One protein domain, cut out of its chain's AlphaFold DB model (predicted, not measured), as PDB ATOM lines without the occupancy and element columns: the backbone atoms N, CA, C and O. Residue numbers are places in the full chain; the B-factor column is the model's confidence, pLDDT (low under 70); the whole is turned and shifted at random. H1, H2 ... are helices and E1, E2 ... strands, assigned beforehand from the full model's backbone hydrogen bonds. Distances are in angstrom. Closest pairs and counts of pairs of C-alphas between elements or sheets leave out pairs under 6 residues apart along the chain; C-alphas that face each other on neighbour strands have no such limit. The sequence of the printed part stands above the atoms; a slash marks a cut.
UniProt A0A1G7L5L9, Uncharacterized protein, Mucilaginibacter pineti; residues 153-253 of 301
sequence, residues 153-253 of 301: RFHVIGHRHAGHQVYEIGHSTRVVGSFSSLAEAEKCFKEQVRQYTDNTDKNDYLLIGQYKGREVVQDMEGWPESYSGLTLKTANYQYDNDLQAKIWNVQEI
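Overview. This is residues 153 to 253 of the 301 residues of an uncharacterized protein of Mucilaginibacter pineti (UniProt A0A1G7L5L9). One twisted sheet of five antiparallel strands has a single helix, H1, packed over one of its faces, making two layers. The long link of residues 212 to 228, with no named element, loops out on the side of the sheet away from H1. The printed part has 101 residues, with five named strands and one named helix in the order E1, E2, H1, E3, E4, E5; the sheet's order is E2, E1, E3, E4, E5, and the class is mixed, helices and strands. The whole is compact, with a radius of gyration of the C-alphas of 13.9 A and spans of 44 by 31 by 21 A.

Along the chain. E1, residues 153 to 160, begins at C-alpha 153 at (-1.683, 36.397, 23.572) and is 22.5 A long from first to last C-alpha. E2 is residues 172 to 179, 21.1 A. H1 is residues 182 to 195, 19.8 A, with C-alpha 182 at (-9.365, 35.546, 21.336). E3 is residues 203 to 211, 24.5 A. E4, residues 229 to 240, is the longest strand, 30.3 A. E5, residues 245 to 252, 21.6 A, ends at C-alpha 252 at (-14.877, 47.452, 19.211).

Arrangement. E1 and E2 form a hairpin at 154 degrees, with N 158 and O 174 2.8 A apart, within hydrogen-bond range. E2 is an edge strand. E1 and E3 are antiparallel neighbours at 154 degrees, with N 157 and O 206 2.8 A apart. E2, H1 and E3 form a split strand-helix-strand unit, two strands that run the same way with E1 between them, and its crossover is right-handed. H1 is on the sheet; its closest C-alphas to E1 are those of Phe 189 and Val 156, 6.1 A apart, and to E2 those of Ala 185 and Phe 179, 5.8 A. In H1 every O i to N i+4 pair is within hydrogen-bond range. E3, E4 and E5 form a meander, each strand the antiparallel neighbour of the one before. E3 and E4 are a hairpin at 167 degrees, with N 207 and O 233 2.8 A apart. E4 and E5 are a hairpin at 160 degrees, with N 236 and O 249 3.0 A apart. E5 is the other edge strand, and E2 and E5 are apart.

Size, cuts and confidence. The two C-alphas farthest apart are those of Gly 213 and Gln 244, 45.4 A. The printed part has no cut. The links E1 to E2, of 11 residues, and E3 to E4, of 17 residues, are long. The mean pLDDT of the printed part is 85.8, and residues 162 to 170 and 196 to 201 are under 70.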
ATOM      1  N   ARG A 153      -0.956  36.563  22.315       97.25
ATOM      2  CA  ARG A 153      -1.683  36.397  23.572       97.25
ATOM      3  C   ARG A 153      -2.701  37.511  23.734       97.25
ATOM      4  O   ARG A 153      -2.511  38.614  23.233       97.25
ATOM      5  N   PHE A 154      -3.777  37.231  24.447       98.44
ATOM      6  CA  PHE A 154      -4.865  38.164  24.706       98.44
ATOM      7  C   PHE A 154      -4.997  38.385  26.206       98.44
ATOM      8  O   PHE A 154      -4.927  37.431  26.980       98.44
ATOM      9  N   HIS A 155      -5.219  39.622  26.632       98.06
ATOM     10  CA  HIS A 155      -5.379  39.973  28.038       98.06
ATOM     11  C   HIS A 155      -6.691  40.708  28.248       98.06
ATOM     12  O   HIS A 155      -7.071  41.562  27.449       98.06
ATOM     13  N   VAL A 156      -7.364  40.380  29.349       97.50
ATOM     14  CA  VAL A 156      -8.474  41.177  29.865       97.50
ATOM     15  C   VAL A 156      -7.929  42.001  31.015       97.50
ATOM     16  O   VAL A 156      -7.381  41.451  31.971       97.50
ATOM     17  N   ILE A 157      -8.065  43.311  30.906       95.38
ATOM     18  CA  ILE A 157      -7.539  44.289  31.850       95.38
ATOM     19  C   ILE A 157      -8.725  44.968  32.511       95.38
ATOM     20  O   ILE A 157      -9.656  45.372  31.824       95.38
ATOM     21  N   GLY A 158      -8.697  45.068  33.835       92.31
ATOM     22  CA  GLY A 158      -9.604  45.914  34.595       92.31
ATOM     23  C   GLY A 158      -8.880  47.194  34.981       92.31
ATOM     24  O   GLY A 158      -7.806  47.129  35.579       92.31
ATOM     25  N   HIS A 159      -9.464  48.334  34.654       90.00
ATOM     26  CA  HIS A 159      -8.983  49.657  35.018       90.00
ATOM     27  C   HIS A 159      -9.944  50.276  36.025       90.00
ATOM     28  O   HIS A 159     -11.125  50.451  35.749       90.00
ATOM     29  N   ARG A 160      -9.456  50.542  37.234       85.56
ATOM     30  CA  ARG A 160     -10.249  51.139  38.305       85.56
ATOM     31  C   ARG A 160     -10.049  52.646  38.304       85.56
ATOM     32  O   ARG A 160      -8.918  53.093  38.472       85.56
ATOM     33  N   HIS A 161     -11.149  53.392  38.231       75.44
ATOM     34  CA  HIS A 161     -11.158  54.841  38.444       75.44
ATOM     35  C   HIS A 161     -11.225  55.181  39.933       75.44
ATOM     36  O   HIS A 161     -11.956  54.542  40.702       75.44
ATOM     37  N   ALA A 162     -10.527  56.238  40.340       66.94
ATOM     38  CA  ALA A 162     -10.695  56.803  41.669       66.94
ATOM     39  C   ALA A 162     -11.982  57.639  41.727       66.94
ATOM     40  O   ALA A 162     -12.181  58.569  40.955       66.94
ATOM     41  N   GLY A 163     -12.870  57.351  42.679       55.84
ATOM     42  CA  GLY A 163     -14.093  58.134  42.901       55.84
ATOM     43  C   GLY A 163     -13.881  59.481  43.615       55.84
ATOM     44  O   GLY A 163     -14.825  59.970  44.234       55.84
ATOM     45  N   HIS A 164     -12.671  60.050  43.607       51.62
ATOM     46  CA  HIS A 164     -12.291  61.226  44.405       51.62
ATOM     47  C   HIS A 164     -11.688  62.358  43.552       51.62
ATOM     48  O   HIS A 164     -11.340  62.160  42.396       51.62
ATOM     49  N   GLN A 165     -11.597  63.564  44.129       48.34
ATOM     50  CA  GLN A 165     -11.328  64.844  43.443       48.34
ATOM     51  C   GLN A 165      -9.945  64.986  42.772       48.34
ATOM     52  O   GLN A 165      -9.725  65.976  42.079       48.34
ATOM     53  N   VAL A 166      -9.026  64.032  42.944       53.47
ATOM     54  CA  VAL A 166      -7.717  64.042  42.272       53.47
ATOM     55  C   VAL A 166      -7.655  62.860  41.312       53.47
ATOM     56  O   VAL A 166      -7.532  61.722  41.756       53.47
ATOM     57  N   TYR A 167      -7.745  63.148  40.009       56.56
ATOM     58  CA  TYR A 167      -7.791  62.155  38.924       56.56
ATOM     59  C   TYR A 167      -6.627  61.152  38.999       56.56
ATOM     60  O   TYR A 167      -6.825  59.960  38.843       56.56
ATOM     61  N   GLU A 168      -5.422  61.599  39.349       55.44
ATOM     62  CA  GLU A 168      -4.230  60.737  39.372       55.44
ATOM     63  C   GLU A 168      -4.145  59.811  40.604       55.44
ATOM     64  O   GLU A 168      -3.457  58.790  40.575       55.44
ATOM     65  N   ILE A 169      -4.846  60.126  41.702       55.12
ATOM     66  CA  ILE A 169      -4.729  59.384  42.966       55.12
ATOM     67  C   ILE A 169      -5.797  58.289  43.016       55.12
ATOM     68  O   ILE A 169      -6.920  58.509  43.466       55.12
ATOM     69  N   GLY A 170      -5.413  57.081  42.597       60.25
ATOM     70  CA  GLY A 170      -6.208  55.858  42.759       60.25
ATOM     71  C   GLY A 170      -6.570  55.133  41.461       60.25
ATOM     72  O   GLY A 170      -7.314  54.154  41.525       60.25
ATOM     73  N   HIS A 171      -6.032  55.573  40.316       75.31
ATOM     74  CA  HIS A 171      -6.050  54.774  39.091       75.31
ATOM     75  C   HIS A 171      -5.213  53.516  39.317       75.31
ATOM     76  O   HIS A 171      -4.063  53.578  39.754       75.31
ATOM     77  N   SER A 172      -5.801  52.355  39.053       83.94
ATOM     78  CA  SER A 172      -5.067  51.094  39.107       83.94
ATOM     79  C   SER A 172      -5.515  50.185  37.985       83.94
ATOM     80  O   SER A 172      -6.715  49.961  37.805       83.94
ATOM     81  N   THR A 173      -4.555  49.619  37.274       88.12
ATOM     82  CA  THR A 173      -4.794  48.589  36.272       88.12
ATOM     83  C   THR A 173      -4.488  47.226  36.882       88.12
ATOM     84  O   THR A 173      -3.568  47.059  37.684       88.12
ATOM     85  N   ARG A 174      -5.292  46.223  36.532       90.06
ATOM     86  CA  ARG A 174      -5.032  44.829  36.892       90.06
ATOM     87  C   ARG A 174      -5.303  43.921  35.710       90.06
ATOM     88  O   ARG A 174      -6.322  44.053  35.033       90.06
ATOM     89  N   VAL A 175      -4.434  42.939  35.509       93.81
ATOM     90  CA  VAL A 175      -4.701  41.849  34.570       93.81
ATOM     91  C   VAL A 175      -5.729  40.919  35.210       93.81
ATOM     92  O   VAL A 175      -5.449  40.266  36.212       93.81
ATOM     93  N   VAL A 176      -6.936  40.869  34.650       94.38
ATOM     94  CA  VAL A 176      -7.996  39.942  35.075       94.38
ATOM     95  C   VAL A 176      -7.665  38.523  34.630       94.38
ATOM     96  O   VAL A 176      -7.841  37.568  35.381       94.38
ATOM     97  N   GLY A 177      -7.179  38.388  33.399       96.19
ATOM     98  CA  GLY A 177      -6.850  37.102  32.809       96.19
ATOM     99  C   GLY A 177      -5.997  37.266  31.565       96.19
ATOM    100  O   GLY A 177      -5.896  38.349  30.988       96.19
ATOM    101  N   SER A 178      -5.338  36.185  31.167       97.88
ATOM    102  CA  SER A 178      -4.504  36.155  29.972       97.88
ATOM    103  C   SER A 178      -4.648  34.812  29.273       97.88
ATOM    104  O   SER A 178      -4.551  33.771  29.919       97.88
ATOM    105  N   PHE A 179      -4.850  34.842  27.963       98.25
ATOM    106  CA  PHE A 179      -5.380  33.735  27.175       98.25
ATOM    107  C   PHE A 179      -4.611  33.604  25.863       98.25
ATOM    108  O   PHE A 179      -4.169  34.602  25.302       98.25
ATOM    109  N   SER A 180      -4.473  32.388  25.342       96.81
ATOM    110  CA  SER A 180      -3.865  32.140  24.025       96.81
ATOM    111  C   SER A 180      -4.865  32.262  22.869       96.81
ATOM    112  O   SER A 180      -4.483  32.169  21.711       96.81
ATOM    113  N   SER A 181      -6.157  32.431  23.167       97.50
ATOM    114  CA  SER A 181      -7.233  32.498  22.178       97.50
ATOM    115  C   SER A 181      -8.105  33.725  22.401       97.50
ATOM    116  O   SER A 181      -8.539  33.994  23.526       97.50
ATOM    117  N   LEU A 182      -8.434  34.422  21.309       97.62
ATOM    118  CA  LEU A 182      -9.365  35.546  21.336       97.62
ATOM    119  C   LEU A 182     -10.736  35.113  21.869       97.62
ATOM    120  O   LEU A 182     -11.332  35.823  22.671       97.62
ATOM    121  N   ALA A 183     -11.215  33.924  21.492       97.94
ATOM    122  CA  ALA A 183     -12.526  33.434  21.914       97.94
ATOM    123  C   ALA A 183     -12.622  33.239  23.440       97.94
ATOM    124  O   ALA A 183     -13.649  33.545  24.048       97.94
ATOM    125  N   GLU A 184     -11.549  32.757  24.074       98.25
ATOM    126  CA  GLU A 184     -11.484  32.607  25.533       98.25
ATOM    127  C   GLU A 184     -11.420  33.965  26.233       98.25
ATOM    128  O   GLU A 184     -12.144  34.201  27.203       98.25
ATOM    129  N   ALA A 185     -10.609  34.881  25.700       98.06
ATOM    130  CA  ALA A 185     -10.492  36.230  26.231       98.06
ATOM    131  C   ALA A 185     -11.811  37.008  26.113       98.06
ATOM    132  O   ALA A 185     -12.228  37.657  27.069       98.06
ATOM    133  N   GLU A 186     -12.526  36.883  24.993       97.94
ATOM    134  CA  GLU A 186     -13.853  37.475  24.810       97.94
ATOM    135  C   GLU A 186     -14.890  36.903  25.774       97.94
ATOM    136  O   GLU A 186     -15.758  37.635  26.253       97.94
ATOM    137  N   LYS A 187     -14.831  35.595  26.053       97.81
ATOM    138  CA  LYS A 187     -15.707  34.971  27.044       97.81
ATOM    139  C   LYS A 187     -15.450  35.574  28.426       97.81
ATOM    140  O   LYS A 187     -16.403  36.032  29.052       97.81
ATOM    141  N   CYS A 188     -14.188  35.651  28.851       96.44
ATOM    142  CA  CYS A 188     -13.807  36.280  30.118       96.44
ATOM    143  C   CYS A 188     -14.242  37.754  30.174       96.44
ATOM    144  O   CYS A 188     -14.871  38.175  31.142       96.44
ATOM    145  N   PHE A 189     -13.988  38.521  29.112       96.25
ATOM    146  CA  PHE A 189     -14.388  39.923  29.001       96.25
ATOM    147  C   PHE A 189     -15.904  40.098  29.188       96.25
ATOM    148  O   PHE A 189     -16.349  40.881  30.025       96.25
ATOM    149  N   LYS A 190     -16.716  39.306  28.474       94.75
ATOM    150  CA  LYS A 190     -18.184  39.326  28.602       94.75
ATOM    151  C   LYS A 190     -18.649  38.915  30.001       94.75
ATOM    152  O   LYS A 190     -19.645  39.447  30.485       94.75
ATOM    153  N   GLU A 191     -17.966  37.971  30.644       93.25
ATOM    154  CA  GLU A 191     -18.259  37.569  32.022       93.25
ATOM    155  C   GLU A 191     -17.994  38.710  33.012       93.25
ATOM    156  O   GLU A 191     -18.859  38.977  33.844       93.25
ATOM    157  N   GLN A 192     -16.879  39.438  32.880       90.50
ATOM    158  CA  GLN A 192     -16.583  40.594  33.739       90.50
ATOM    159  C   GLN A 192     -17.616  41.713  33.580       90.50
ATOM    160  O   GLN A 192     -18.127  42.231  34.571       90.50
ATOM    161  N   VAL A 193     -17.997  42.023  32.338       88.69
ATOM    162  CA  VAL A 193     -19.034  43.023  32.036       88.69
ATOM    163  C   VAL A 193     -20.393  42.634  32.643       88.69
ATOM    164  O   VAL A 193     -21.148  43.497  33.084       88.69
ATOM    165  N   ARG A 194     -20.713  41.334  32.714       84.69
ATOM    166  CA  ARG A 194     -21.982  40.832  33.280       84.69
ATOM    167  C   ARG A 194     -21.991  40.732  34.805       84.69
ATOM    168  O   ARG A 194     -23.031  40.967  35.403       84.69
ATOM    169  N   GLN A 195     -20.882  40.337  35.430       71.00
ATOM    170  CA  GLN A 195     -20.828  40.026  36.869       71.00
ATOM    171  C   GLN A 195     -20.896  41.263  37.779       71.00
ATOM    172  O   GLN A 195     -21.256  41.131  38.945       71.00
ATOM    173  N   TYR A 196     -20.568  42.454  37.273       62.34
ATOM    174  CA  TYR A 196     -20.413  43.666  38.087       62.34
ATOM    175  C   TYR A 196     -21.583  44.659  38.001       62.34
ATOM    176  O   TYR A 196     -21.416  45.829  38.333       62.34
ATOM    177  N   THR A 197     -22.786  44.223  37.610       55.41
ATOM    178  CA  THR A 197     -23.972  45.104  37.607       55.41
ATOM    179  C   THR A 197     -24.384  45.594  39.003       55.41
ATOM    180  O   THR A 197     -25.028  46.636  39.090       55.41
ATOM    181  N   ASP A 198     -23.957  44.911  40.075       54.12
ATOM    182  CA  ASP A 198     -24.463  45.131  41.441       54.12
ATOM    183  C   ASP A 198     -23.430  45.673  42.456       54.12
ATOM    184  O   ASP A 198     -23.793  45.927  43.603       54.12
ATOM    185  N   ASN A 199     -22.156  45.881  42.083       48.75
ATOM    186  CA  ASN A 199     -21.098  46.246  43.040       48.75
ATOM    187  C   ASN A 199     -20.501  47.646  42.827       48.75
ATOM    188  O   ASN A 199     -20.366  48.151  41.717       48.75
ATOM    189  N   THR A 200     -20.097  48.257  43.941       53.28
ATOM    190  CA  THR A 200     -19.545  49.616  44.077       53.28
ATOM    191  C   THR A 200     -18.189  49.849  43.400       53.28
ATOM    192  O   THR A 200     -17.774  51.002  43.280       53.28
ATOM    193  N   ASP A 201     -17.513  48.794  42.939       56.62
ATOM    194  CA  ASP A 201     -16.230  48.881  42.237       56.62
ATOM    195  C   ASP A 201     -16.443  48.987  40.722       56.62
ATOM    196  O   ASP A 201     -16.674  47.999  40.024       56.62
ATOM    197  N   LYS A 202     -16.379  50.224  40.225       70.25
ATOM    198  CA  LYS A 202     -16.536  50.577  38.810       70.25
ATOM    199  C   LYS A 202     -15.185  50.431  38.106       70.25
ATOM    200  O   LYS A 202     -14.367  51.345  38.171       70.25
ATOM    201  N   ASN A 203     -14.949  49.278  37.488       81.62
ATOM    202  CA  ASN A 203     -13.756  49.070  36.670       81.62
ATOM    203  C   ASN A 203     -14.128  49.097  35.194       81.62
ATOM    204  O   ASN A 203     -14.927  48.261  34.788       81.62
ATOM    205  N   ASP A 204     -13.511  49.951  34.394       89.81
ATOM    206  CA  ASP A 204     -13.566  49.785  32.946       89.81
ATOM    207  C   ASP A 204     -12.779  48.535  32.544       89.81
ATOM    208  O   ASP A 204     -11.842  48.115  33.232       89.81
ATOM    209  N   TYR A 205     -13.181  47.897  31.450       93.94
ATOM    210  CA  TYR A 205     -12.516  46.693  30.966       93.94
ATOM    211  C   TYR A 205     -11.961  46.895  29.568       93.94
ATOM    212  O   TYR A 205     -12.645  47.404  28.682       93.94
ATOM    213  N   LEU A 206     -10.743  46.410  29.348       97.00
ATOM    214  CA  LEU A 206     -10.099  46.380  28.042       97.00
ATOM    215  C   LEU A 206      -9.772  44.937  27.664       97.00
ATOM    216  O   LEU A 206      -9.289  44.158  28.487       97.00
ATOM    217  N   LEU A 207     -10.016  44.586  26.406       98.31
ATOM    218  CA  LEU A 207      -9.503  43.377  25.774       98.31
ATOM    219  C   LEU A 207      -8.381  43.783  24.826       98.31
ATOM    220  O   LEU A 207      -8.624  44.479  23.839       98.31
ATOM    221  N   ILE A 208      -7.168  43.331  25.122       98.00
ATOM    222  CA  ILE A 208      -5.960  43.709  24.389       98.00
ATOM    223  C   ILE A 208      -5.253  42.468  23.833       98.00
ATOM    224  O   ILE A 208      -5.280  41.404  24.452       98.00
ATOM    225  N   GLY A 209      -4.615  42.597  22.673       97.62
ATOM    226  CA  GLY A 209      -3.694  41.615  22.104       97.62
ATOM    227  C   GLY A 209      -2.240  42.023  22.346       97.62
ATOM    228  O   GLY A 209      -1.874  43.160  22.071       97.62
ATOM    229  N   GLN A 210      -1.415  41.108  22.843       96.06
ATOM    230  CA  GLN A 210       0.031  41.248  23.018       96.06
ATOM    231  C   GLN A 210       0.754  40.823  21.739       96.06
ATOM    232  O   GLN A 210       0.493  39.735  21.215       96.06
ATOM    233  N   TYR A 211       1.698  41.639  21.267       93.25
ATOM    234  CA  TYR A 211       2.517  41.287  20.108       93.25
ATOM    235  C   TYR A 211       3.601  40.250  20.440       93.25
ATOM    236  O   TYR A 211       4.161  40.225  21.538       93.25
ATOM    237  N   LYS A 212       3.932  39.398  19.464       90.62
ATOM    238  CA  LYS A 212       4.948  38.343  19.579       90.62
ATOM    239  C   LYS A 212       6.283  38.888  20.077       90.62
ATOM    240  O   LYS A 212       6.831  39.849  19.544       90.62
ATOM    241  N   GLY A 213       6.832  38.228  21.098       85.44
ATOM    242  CA  GLY A 213       8.148  38.556  21.649       85.44
ATOM    243  C   GLY A 213       8.219  39.869  22.438       85.44
ATOM    244  O   GLY A 213       9.325  40.281  22.786       85.44
ATOM    245  N   ARG A 214       7.082  40.513  22.736       85.62
ATOM    246  CA  ARG A 214       7.010  41.780  23.479       85.62
ATOM    247  C   ARG A 214       6.111  41.624  24.692       85.62
ATOM    248  O   ARG A 214       4.999  41.141  24.542       85.62
ATOM    249  N   GLU A 215       6.551  42.021  25.878       88.31
ATOM    250  CA  GLU A 215       5.637  42.229  27.006       88.31
ATOM    251  C   GLU A 215       4.700  43.398  26.710       88.31
ATOM    252  O   GLU A 215       5.086  44.368  26.057       88.31
ATOM    253  N   VAL A 216       3.475  43.300  27.219       89.38
ATOM    254  CA  VAL A 216       2.526  44.409  27.189       89.38
ATOM    255  C   VAL A 216       3.011  45.486  28.154       89.38
ATOM    256  O   VAL A 216       3.146  45.229  29.349       89.38
ATOM    257  N   VAL A 217       3.213  46.695  27.641       89.06
ATOM    258  CA  VAL A 217       3.434  47.894  28.451       89.06
ATOM    259  C   VAL A 217       2.136  48.678  28.423       89.06
ATOM    260  O   VAL A 217       1.630  48.959  27.343       89.06
ATOM    261  N   GLN A 218       1.571  48.979  29.588       88.62
ATOM    262  CA  GLN A 218       0.284  49.663  29.690       88.62
ATOM    263  C   GLN A 218       0.465  51.094  30.183       88.62
ATOM    264  O   GLN A 218       1.302  51.342  31.055       88.62
ATOM    265  N   ASP A 219      -0.354  52.003  29.669       86.94
ATOM    266  CA  ASP A 219      -0.522  53.325  30.254       86.94
ATOM    267  C   ASP A 219      -1.386  53.274  31.530       86.94
ATOM    268  O   ASP A 219      -1.834  52.214  31.984       86.94
ATOM    269  N   MET A 220      -1.606  54.440  32.141       83.19
ATOM    270  CA  MET A 220      -2.384  54.568  33.379       83.19
ATOM    271  C   MET A 220      -3.867  54.190  33.233       83.19
ATOM    272  O   MET A 220      -4.512  53.864  34.230       83.19
ATOM    273  N   GLU A 221      -4.382  54.189  32.004       85.38
ATOM    274  CA  GLU A 221      -5.757  53.832  31.651       85.38
ATOM    275  C   GLU A 221      -5.859  52.357  31.199       85.38
ATOM    276  O   GLU A 221      -6.934  51.849  30.884       85.38
ATOM    277  N   GLY A 222      -4.738  51.625  31.194       88.50
ATOM    278  CA  GLY A 222      -4.662  50.209  30.842       88.50
ATOM    279  C   GLY A 222      -4.505  49.928  29.349       88.50
ATOM    280  O   GLY A 222      -4.467  48.751  28.966       88.50
ATOM    281  N   TRP A 223      -4.384  50.959  28.512       93.00
ATOM    282  CA  TRP A 223      -4.152  50.796  27.081       93.00
ATOM    283  C   TRP A 223      -2.726  50.315  26.844       93.00
ATOM    284  O   TRP A 223      -1.802  50.789  27.504       93.00
ATOM    285  N   PRO A 224      -2.513  49.374  25.915       93.25
ATOM    286  CA  PRO A 224      -1.176  48.972  25.552       93.25
ATOM    287  C   PRO A 224      -0.498  50.107  24.781       93.25
ATOM    288  O   PRO A 224      -1.079  50.693  23.866       93.25
ATOM    289  N   GLU A 225       0.768  50.357  25.092       89.94
ATOM    290  CA  GLU A 225       1.641  51.164  24.252       89.94
ATOM    291  C   GLU A 225       1.638  50.602  22.829       89.94
ATOM    292  O   GLU A 225       1.700  49.381  22.639       89.94
ATOM    293  N   SER A 226       1.609  51.482  21.824       87.19
ATOM    294  CA  SER A 226       1.364  51.102  20.418       87.19
ATOM    295  C   SER A 226       2.373  50.110  19.823       87.19
ATOM    296  O   SER A 226       2.092  49.471  18.811       87.19
ATOM    297  N   TYR A 227       3.547  49.961  20.439       86.56
ATOM    298  CA  TYR A 227       4.565  48.987  20.050       86.56
ATOM    299  C   TYR A 227       4.485  47.660  20.804       86.56
ATOM    300  O   TYR A 227       5.217  46.739  20.447       86.56
ATOM    301  N   SER A 228       3.644  47.547  21.828       90.38
ATOM    302  CA  SER A 228       3.570  46.388  22.725       90.38
ATOM    303  C   SER A 228       2.282  45.575  22.564       90.38
ATOM    304  O   SER A 228       2.277  44.368  22.821       90.38
ATOM    305  N   GLY A 229       1.208  46.200  22.078       94.19
ATOM    306  CA  GLY A 229      -0.054  45.513  21.850       94.19
ATOM    307  C   GLY A 229      -1.098  46.330  21.099       94.19
ATOM    308  O   GLY A 229      -0.845  47.436  20.629       94.19
ATOM    309  N   LEU A 230      -2.289  45.747  20.994       95.88
ATOM    310  CA  LEU A 230      -3.439  46.268  20.264       95.88
ATOM    311  C   LEU A 230      -4.692  46.193  21.137       95.88
ATOM    312  O   LEU A 230      -5.070  45.103  21.562       95.88
ATOM    313  N   THR A 231      -5.386  47.309  21.362       97.38
ATOM    314  CA  THR A 231      -6.713  47.263  21.995       97.38
ATOM    315  C   THR A 231      -7.758  46.802  20.993       97.38
ATOM    316  O   THR A 231      -7.974  47.451  19.975       97.38
ATOM    317  N   LEU A 232      -8.436  45.699  21.302       97.75
ATOM    318  CA  LEU A 232      -9.492  45.131  20.469       97.75
ATOM    319  C   LEU A 232     -10.863  45.647  20.897       97.75
ATOM    320  O   LEU A 232     -11.650  46.073  20.055       97.75
ATOM    321  N   LYS A 233     -11.154  45.626  22.204       98.06
ATOM    322  CA  LYS A 233     -12.453  46.045  22.752       98.06
ATOM    323  C   LYS A 233     -12.300  46.799  24.059       98.06
ATOM    324  O   LYS A 233     -11.384  46.519  24.831       98.06
ATOM    325  N   THR A 234     -13.244  47.689  24.323       96.81
ATOM    326  CA  THR A 234     -13.417  48.355  25.615       96.81
ATOM    327  C   THR A 234     -14.840  48.172  26.113       96.81
ATOM    328  O   THR A 234     -15.767  47.950  25.332       96.81
ATOM    329  N   ALA A 235     -15.017  48.209  27.427       94.25
ATOM    330  CA  ALA A 235     -16.310  48.287  28.077       94.25
ATOM    331  C   ALA A 235     -16.210  49.330  29.180       94.25
ATOM    332  O   ALA A 235     -15.539  49.097  30.184       94.25
ATOM    333  N   ASN A 236     -16.899  50.451  28.978       90.38
ATOM    334  CA  ASN A 236     -16.887  51.571  29.911       90.38
ATOM    335  C   ASN A 236     -18.243  51.686  30.600       90.38
ATOM    336  O   ASN A 236     -19.291  51.553  29.952       90.38
ATOM    337  N   TYR A 237     -18.235  51.931  31.907       84.62
ATOM    338  CA  TYR A 237     -19.478  52.068  32.662       84.62
ATOM    339  C   TYR A 237     -19.973  53.509  32.631       84.62
ATOM    340  O   TYR A 237     -19.396  54.393  33.263       84.62
ATOM    341  N   GLN A 238     -21.078  53.753  31.932       84.25
ATOM    342  CA  GLN A 238     -21.608  55.101  31.740       84.25
ATOM    343  C   GLN A 238     -23.105  55.179  32.038       84.25
ATOM    344  O   GLN A 238     -23.825  54.181  31.995       84.25
ATOM    345  N   TYR A 239     -23.577  56.382  32.368       82.75
ATOM    346  CA  TYR A 239     -25.008  56.656  32.465       82.75
ATOM    347  C   TYR A 239     -25.557  56.948  31.072       82.75
ATOM    348  O   TYR A 239     -25.072  57.850  30.390       82.75
ATOM    349  N   ASP A 240     -26.560  56.184  30.662       85.19
ATOM    350  CA  ASP A 240     -27.304  56.414  29.437       85.19
ATOM    351  C   ASP A 240     -28.532  57.277  29.751       85.19
ATOM    352  O   ASP A 240     -29.387  56.906  30.562       85.19
ATOM    353  N   ASN A 241     -28.590  58.458  29.133       87.19
ATOM    354  CA  ASN A 241     -29.663  59.425  29.358       87.19
ATOM    355  C   ASN A 241     -30.991  58.989  28.730       87.19
ATOM    356  O   ASN A 241     -32.043  59.371  29.238       87.19
ATOM    357  N   ASP A 242     -30.975  58.196  27.663       90.25
ATOM    358  CA  ASP A 242     -32.202  57.767  26.991       90.25
ATOM    359  C   ASP A 242     -32.866  56.636  27.781       90.25
ATOM    360  O   ASP A 242     -34.081  56.626  27.985       90.25
ATOM    361  N   LEU A 243     -32.053  55.715  28.299       87.75
ATOM    362  CA  LEU A 243     -32.502  54.604  29.136       87.75
ATOM    363  C   LEU A 243     -32.675  54.990  30.610       87.75
ATOM    364  O   LEU A 243     -33.220  54.197  31.378       87.75
ATOM    365  N   GLN A 244     -32.206  56.180  31.007       88.69
ATOM    366  CA  GLN A 244     -32.139  56.634  32.404       88.69
ATOM    367  C   GLN A 244     -31.514  55.569  33.322       88.69
ATOM    368  O   GLN A 244     -31.960  55.322  34.445       88.69
ATOM    369  N   ALA A 245     -30.490  54.886  32.814       83.06
ATOM    370  CA  ALA A 245     -29.889  53.728  33.452       83.06
ATOM    371  C   ALA A 245     -28.384  53.712  33.216       83.06
ATOM    372  O   ALA A 245     -27.881  54.202  32.208       83.06
ATOM    373  N   LYS A 246     -27.644  53.112  34.148       79.31
ATOM    374  CA  LYS A 246     -26.224  52.855  33.930       79.31
ATOM    375  C   LYS A 246     -26.054  51.584  33.121       79.31
ATOM    376  O   LYS A 246     -26.574  50.535  33.501       79.31
ATOM    377  N   ILE A 247     -25.301  51.689  32.040       84.81
ATOM    378  CA  ILE A 247     -25.046  50.593  31.118       84.81
ATOM    379  C   ILE A 247     -23.549  50.461  30.869       84.81
ATOM    380  O   ILE A 247     -22.779  51.416  30.987       84.81
ATOM    381  N   TRP A 248     -23.148  49.258  30.482       88.38
ATOM    382  CA  TRP A 248     -21.842  49.040  29.885       88.38
ATOM    383  C   TRP A 248     -21.901  49.402  28.410       88.38
ATOM    384  O   TRP A 248     -22.611  48.760  27.636       88.38
ATOM    385  N   ASN A 249     -21.137  50.415  28.026       90.56
ATOM    386  CA  ASN A 249     -20.911  50.742  26.631       90.56
ATOM    387  C   ASN A 249     -19.720  49.927  26.130       90.56
ATOM    388  O   ASN A 249     -18.573  50.225  26.465       90.56
ATOM    389  N   VAL A 250     -20.015  48.867  25.379       94.31
ATOM    390  CA  VAL A 250     -19.004  47.988  24.790       94.31
ATOM    391  C   VAL A 250     -18.688  48.468  23.382       94.31
ATOM    392  O   VAL A 250     -19.579  48.522  22.536       94.31
ATOM    393  N   GLN A 251     -17.421  48.766  23.121       96.31
ATOM    394  CA  GLN A 251     -16.950  49.256  21.830       96.31
ATOM    395  C   GLN A 251     -15.876  48.334  21.265       96.31
ATOM    396  O   GLN A 251     -14.988  47.870  21.981       96.31
ATOM    397  N   GLU A 252     -15.961  48.070  19.964       96.69
ATOM    398  CA  GLU A 252     -14.877  47.452  19.211       96.69
ATOM    399  C   GLU A 252     -13.962  48.559  18.688       96.69
ATOM    400  O   GLU A 252     -14.408  49.468  17.992       96.69
ATOM    401  N   ILE A 253     -12.694  48.504  19.086       96.25
ATOM    402  CA  ILE A 253     -11.682  49.515  18.764       96.25
ATOM    403  C   ILE A 253     -10.841  49.071  17.571       96.25
ATOM    404  O   ILE A 253     -10.443  49.881  16.734       96.25
TER     405      ILE A 253